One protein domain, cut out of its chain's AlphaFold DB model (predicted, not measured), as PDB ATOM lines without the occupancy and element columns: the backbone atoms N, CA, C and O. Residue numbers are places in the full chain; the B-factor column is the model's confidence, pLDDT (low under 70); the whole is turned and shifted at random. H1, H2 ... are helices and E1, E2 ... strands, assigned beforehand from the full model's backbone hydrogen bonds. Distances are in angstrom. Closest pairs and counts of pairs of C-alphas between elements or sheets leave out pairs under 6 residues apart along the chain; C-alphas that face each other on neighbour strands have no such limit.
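This is residues 148 to 195 of the 454 residues of the protein "uncharacterized protein LOC113792984" of Dermatophagoides pteronyssinus (UniProt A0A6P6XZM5). A long two-stranded hairpin, E1 and E2, sticks out like an arm from a small head made of the short helix H1 and the long loop of residues 156 to 170. The turn of the hairpin, residues 180 to 185, stands free at the far end. The 48 printed residues hold one named helix and two named strands, in the order H1, E1, E2; the sheet, E1 - E2, is antiparallel. The class is mixed, helices and strands, with 23 residues, under half, in named elements. The whole is loose, with a radius of gyration of the C-alphas of 12.9 A, and elongated, spanning 39 by 20 by 18 A.

In H1, residues 148 to 155, every O i to N i+4 pair is within hydrogen-bond range. The closest C-alphas of H1 and E1, residues 171 to 178, are those of Phe 148 and His 171, 6.8 A apart. E1 and E2, residues 187 to 193, are antiparallel neighbours and form a hairpin, with 162 degrees between their directions. N 171 and O 193 are within hydrogen-bond range at 2.9 A, and so are N 187 and O 178 at 3.1 A. The C-alphas of Cys 175 and Ile 190 face each other at 4.5 A. H1 and E2 are apart.

H1 begins at C-alpha 148 (141.773, 142.407, 126.145) and is 10.5 A long. E1 begins at C-alpha 171 (139.194, 138.430, 131.052) and is 20.4 A long. E2, 19.1 A long, ends at C-alpha 193 (136.903, 139.122, 135.991).

The two C-alphas farthest apart, those of Asp 164 and Met 182, are separated by 39.0 A. The printed part has no cut. The link from H1 to E1 is long, with 15 residues, and the link from E1 to E2 is short, with 8. The mean pLDDT of the printed part is 78.5, and residues 179 to 186 are under 70.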
ATOM      1  N   PHE A 148     142.777 141.490 125.597       85.88
ATOM      2  CA  PHE A 148     141.773 142.407 126.145       85.88
ATOM      3  C   PHE A 148     142.354 143.388 127.170       85.88
ATOM      4  O   PHE A 148     142.160 144.590 127.030       85.88
ATOM      5  N   ALA A 149     143.119 142.902 128.152       84.62
ATOM      6  CA  ALA A 149     143.676 143.738 129.214       84.62
ATOM      7  C   ALA A 149     144.602 144.854 128.687       84.62
ATOM      8  O   ALA A 149     144.497 146.000 129.120       84.62
ATOM      9  N   SER A 150     145.460 144.546 127.708       84.88
ATOM     10  CA  SER A 150     146.354 145.526 127.075       84.88
ATOM     11  C   SER A 150     145.589 146.516 126.194       84.88
ATOM     12  O   SER A 150     145.893 147.705 126.192       84.88
ATOM     13  N   SER A 151     144.567 146.053 125.467       84.62
ATOM     14  CA  SER A 151     143.684 146.934 124.691       84.62
ATOM     15  C   SER A 151     142.845 147.853 125.586       84.62
ATOM     16  O   SER A 151     142.634 149.013 125.246       84.62
ATOM     17  N   LEU A 152     142.403 147.366 126.747       84.94
ATOM     18  CA  LEU A 152     141.672 148.154 127.735       84.94
ATOM     19  C   LEU A 152     142.572 149.204 128.398       84.94
ATOM     20  O   LEU A 152     142.135 150.330 128.594       84.94
ATOM     21  N   GLU A 153     143.829 148.871 128.695       84.94
ATOM     22  CA  GLU A 153     144.821 149.815 129.229       84.94
ATOM     23  C   GLU A 153     145.207 150.913 128.225       84.94
ATOM     24  O   GLU A 153     145.414 152.056 128.627       84.94
ATOM     25  N   LEU A 154     145.225 150.608 126.922       82.38
ATOM     26  CA  LEU A 154     145.389 151.611 125.861       82.38
ATOM     27  C   LEU A 154     144.199 152.585 125.772       82.38
ATOM     28  O   LEU A 154     144.398 153.759 125.472       82.38
ATOM     29  N   LEU A 155     142.974 152.112 126.031       81.00
ATOM     30  CA  LEU A 155     141.759 152.940 126.035       81.00
ATOM     31  C   LEU A 155     141.553 153.699 127.357       81.00
ATOM     32  O   LEU A 155     141.005 154.800 127.357       81.00
ATOM     33  N   PHE A 156     141.996 153.120 128.474       83.94
ATOM     34  CA  PHE A 156     141.842 153.653 129.827       83.94
ATOM     35  C   PHE A 156     143.171 153.552 130.604       83.94
ATOM     36  O   PHE A 156     143.329 152.672 131.458       83.94
ATOM     37  N   PRO A 157     144.147 154.441 130.332       85.00
ATOM     38  CA  PRO A 157     145.430 154.443 131.030       85.00
ATOM     39  C   PRO A 157     145.259 154.525 132.550       85.00
ATOM     40  O   PRO A 157     144.457 155.306 133.057       85.00
ATOM     41  N   GLY A 158     146.015 153.706 133.285       82.94
ATOM     42  CA  GLY A 158     145.941 153.643 134.749       82.94
ATOM     43  C   GLY A 158     144.766 152.835 135.323       82.94
ATOM     44  O   GLY A 158     144.655 152.746 136.543       82.94
ATOM     45  N   ILE A 159     143.918 152.205 134.499       85.62
ATOM     46  CA  ILE A 159     142.849 151.323 134.999       85.62
ATOM     47  C   ILE A 159     143.416 150.171 135.852       85.62
ATOM     48  O   ILE A 159     144.395 149.524 135.469       85.62
ATOM     49  N   THR A 160     142.795 149.910 137.003       85.06
ATOM     50  CA  THR A 160     143.127 148.827 137.946       85.06
ATOM     51  C   THR A 160     141.851 148.292 138.609       85.06
ATOM     52  O   THR A 160     140.857 149.015 138.686       85.06
ATOM     53  N   MET A 161     141.867 147.041 139.081       81.69
ATOM     54  CA  MET A 161     140.822 146.468 139.951       81.69
ATOM     55  C   MET A 161     141.233 146.449 141.435       81.69
ATOM     56  O   MET A 161     140.413 146.145 142.296       81.69
ATOM     57  N   GLY A 162     142.498 146.759 141.727       79.25
ATOM     58  CA  GLY A 162     143.145 146.571 143.023       79.25
ATOM     59  C   GLY A 162     144.612 146.188 142.826       79.25
ATOM     60  O   GLY A 162     144.989 145.685 141.767       79.25
ATOM     61  N   GLU A 163     145.447 146.435 143.829       72.38
ATOM     62  CA  GLU A 163     146.902 146.210 143.754       72.38
ATOM     63  C   GLU A 163     147.213 144.721 143.486       72.38
ATOM     64  O   GLU A 163     147.938 144.385 142.550       72.38
ATOM     65  N   ASP A 164     146.492 143.838 144.176       76.06
ATOM     66  CA  ASP A 164     146.589 142.373 144.139       76.06
ATOM     67  C   ASP A 164     146.082 141.681 142.847       76.06
ATOM     68  O   ASP A 164     145.932 140.457 142.817       76.06
ATOM     69  N   THR A 165     145.731 142.411 141.778       82.19
ATOM     70  CA  THR A 165     144.987 141.851 140.617       82.19
ATOM     71  C   THR A 165     145.692 142.047 139.264       82.19
ATOM     72  O   THR A 165     145.324 142.927 138.480       82.19
ATOM     73  N   PRO A 166     146.699 141.219 138.915       82.38
ATOM     74  CA  PRO A 166     147.515 141.431 137.719       82.38
ATOM     75  C   PRO A 166     146.731 141.374 136.402       82.38
ATOM     76  O   PRO A 166     146.070 140.380 136.093       82.38
ATOM     77  N   LYS A 167     146.923 142.395 135.557       83.88
ATOM     78  CA  LYS A 167     146.266 142.561 134.242       83.88
ATOM     79  C   LYS A 167     146.367 141.340 133.321       83.88
ATOM     80  O   LYS A 167     145.442 141.069 132.564       83.88
ATOM     81  N   LYS A 168     147.443 140.553 133.433       80.62
ATOM     82  CA  LYS A 168     147.643 139.283 132.703       80.62
ATOM     83  C   LYS A 168     146.575 138.204 132.958       80.62
ATOM     84  O   LYS A 168     146.521 137.246 132.197       80.62
ATOM     85  N   TYR A 169     145.757 138.335 134.005       79.62
ATOM     86  CA  TYR A 169     144.664 137.405 134.329       79.62
ATOM     87  C   TYR A 169     143.265 138.008 134.127       79.62
ATOM     88  O   TYR A 169     142.269 137.364 134.453       79.62
ATOM     89  N   TRP A 170     143.172 139.239 133.612       85.50
ATOM     90  CA  TRP A 170     141.890 139.890 133.356       85.50
ATOM     91  C   TRP A 170     141.251 139.351 132.073       85.50
ATOM     92  O   TRP A 170     141.850 139.414 130.999       85.50
ATOM     93  N   HIS A 171     140.006 138.893 132.173       85.06
ATOM     94  CA  HIS A 171     139.194 138.430 131.052       85.06
ATOM     95  C   HIS A 171     137.818 139.102 131.082       85.06
ATOM     96  O   HIS A 171     137.254 139.358 132.147       85.06
ATOM     97  N   MET A 172     137.281 139.439 129.910       85.12
ATOM     98  CA  MET A 172     136.016 140.165 129.807       85.12
ATOM     99  C   MET A 172     134.838 139.187 129.770       85.12
ATOM    100  O   MET A 172     134.634 138.499 128.775       85.12
ATOM    101  N   GLU A 173     134.024 139.159 130.823       83.69
ATOM    102  CA  GLU A 173     132.846 138.286 130.890       83.69
ATOM    103  C   GLU A 173     131.697 138.791 130.011       83.69
ATOM    104  O   GLU A 173     130.968 138.009 129.405       83.69
ATOM    105  N   SER A 174     131.472 140.110 129.968       81.25
ATOM    106  CA  SER A 174     130.443 140.698 129.103       81.25
ATOM    107  C   SER A 174     130.602 142.204 128.908       81.25
ATOM    108  O   SER A 174     131.012 142.928 129.808       81.25
ATOM    109  N   CYS A 175     130.188 142.684 127.737       81.31
ATOM    110  CA  CYS A 175     130.100 144.101 127.398       81.31
ATOM    111  C   CYS A 175     128.639 144.435 127.058       81.31
ATOM    112  O   CYS A 175     128.028 143.754 126.234       81.31
ATOM    113  N   LYS A 176     128.037 145.420 127.738       81.88
ATOM    114  CA  LYS A 176     126.601 145.740 127.628       81.88
ATOM    115  C   LYS A 176     126.362 147.250 127.633       81.88
ATOM    116  O   LYS A 176     126.860 147.963 128.498       81.88
ATOM    117  N   MET A 177     125.535 147.729 126.705       76.25
ATOM    118  CA  MET A 177     125.041 149.108 126.701       76.25
ATOM    119  C   MET A 177     123.745 149.198 127.508       76.25
ATOM    120  O   MET A 177     122.701 148.704 127.085       76.25
ATOM    121  N   ILE A 178     123.804 149.844 128.672       75.94
ATOM    122  CA  ILE A 178     122.620 150.170 129.465       75.94
ATOM    123  C   ILE A 178     122.038 151.481 128.931       75.94
ATOM    124  O   ILE A 178     122.447 152.582 129.319       75.94
ATOM    125  N   ASN A 179     121.059 151.341 128.038       68.69
ATOM    126  CA  ASN A 179     120.147 152.414 127.658       68.69
ATOM    127  C   ASN A 179     119.283 152.757 128.877       68.69
ATOM    128  O   ASN A 179     118.412 151.984 129.275       68.69
ATOM    129  N   ALA A 180     119.556 153.893 129.511       58.56
ATOM    130  CA  ALA A 180     118.853 154.291 130.719       58.56
ATOM    131  C   ALA A 180     117.510 154.953 130.368       58.56
ATOM    132  O   ALA A 180     117.460 155.892 129.574       58.56
ATOM    133  N   ALA A 181     116.421 154.469 130.971       58.28
ATOM    134  CA  ALA A 181     115.082 155.006 130.736       58.28
ATOM    135  C   ALA A 181     115.003 156.510 131.069       58.28
ATOM    136  O   ALA A 181     115.519 156.940 132.099       58.28
ATOM    137  N   MET A 182     114.354 157.267 130.173       51.16
ATOM    138  CA  MET A 182     114.004 158.697 130.251       51.16
ATOM    139  C   MET A 182     115.034 159.620 130.940       51.16
ATOM    140  O   MET A 182     115.033 159.810 132.154       51.16
ATOM    141  N   GLY A 183     115.865 160.290 130.132       58.31
ATOM    142  CA  GLY A 183     116.650 161.458 130.566       58.31
ATOM    143  C   GLY A 183     118.019 161.169 131.193       58.31
ATOM    144  O   GLY A 183     118.693 162.096 131.638       58.31
ATOM    145  N   ARG A 184     118.475 159.912 131.213       60.72
ATOM    146  CA  ARG A 184     119.826 159.533 131.667       60.72
ATOM    147  C   ARG A 184     120.712 159.148 130.478       60.72
ATOM    148  O   ARG A 184     120.264 158.460 129.568       60.72
ATOM    149  N   LYS A 185     121.985 159.565 130.503       59.44
ATOM    150  CA  LYS A 185     122.981 159.206 129.475       59.44
ATOM    151  C   LYS A 185     123.170 157.683 129.414       59.44
ATOM    152  O   LYS A 185     123.298 157.049 130.464       59.44
ATOM    153  N   THR A 186     123.237 157.126 128.205       69.62
ATOM    154  CA  THR A 186     123.592 155.719 127.961       69.62
ATOM    155  C   THR A 186     124.936 155.384 128.600       69.62
ATOM    156  O   THR A 186     125.874 156.179 128.518       69.62
ATOM    157  N   LYS A 187     125.037 154.214 129.237       76.56
ATOM    158  CA  LYS A 187     126.277 153.743 129.868       76.56
ATOM    159  C   LYS A 187     126.763 152.454 129.223       76.56
ATOM    160  O   LYS A 187     126.028 151.470 129.200       76.56
ATOM    161  N   LEU A 188     128.018 152.446 128.787       75.94
ATOM    162  CA  LEU A 188     128.752 151.211 128.543       75.94
ATOM    163  C   LEU A 188     129.101 150.583 129.898       75.94
ATOM    164  O   LEU A 188     129.635 151.263 130.774       75.94
ATOM    165  N   VAL A 189     128.784 149.304 130.076       82.00
ATOM    166  CA  VAL A 189     129.167 148.503 131.242       82.00
ATOM    167  C   VAL A 189     129.961 147.307 130.744       82.00
ATOM    168  O   VAL A 189     129.459 146.497 129.964       82.00
ATOM    169  N   ILE A 190     131.211 147.225 131.189       84.12
ATOM    170  CA  ILE A 190     132.144 146.154 130.856       84.12
ATOM    171  C   ILE A 190     132.367 145.369 132.147       84.12
ATOM    172  O   ILE A 190     132.941 145.894 133.098       84.12
ATOM    173  N   ASN A 191     131.879 144.134 132.189       85.50
ATOM    174  CA  ASN A 191     132.134 143.203 133.277       85.50
ATOM    175  C   ASN A 191     133.424 142.450 132.958       85.50
ATOM    176  O   ASN A 191     133.548 141.839 131.893       85.50
ATOM    177  N   ILE A 192     134.381 142.522 133.874       86.94
ATOM    178  CA  ILE A 192     135.717 141.957 133.726       86.94
ATOM    179  C   ILE A 192     136.026 141.212 135.019       86.94
ATOM    180  O   ILE A 192     135.819 141.753 136.104       86.94
ATOM    181  N   ASN A 193     136.522 139.992 134.890       84.19
ATOM    182  CA  ASN A 193     136.903 139.122 135.991       84.19
ATOM    183  C   ASN A 193     138.428 138.915 135.950       84.19
ATOM    184  O   ASN A 193     139.054 139.025 134.893       84.19
ATOM    185  N   GLY A 194     139.048 138.683 137.102       82.12
ATOM    186  CA  GLY A 194     140.495 138.611 137.251       82.12
ATOM    187  C   GLY A 194     140.901 137.870 138.517       82.12
ATOM    188  O   GLY A 194     140.223 137.930 139.541       82.12
ATOM    189  N   ILE A 195     142.029 137.165 138.448       77.56
ATOM    190  CA  ILE A 195     142.581 136.435 139.591       77.56
ATOM    191  C   ILE A 195     143.257 137.430 140.540       77.56
ATOM    192  O   ILE A 195     144.189 138.131 140.139       77.56
TER     193      ILE A 195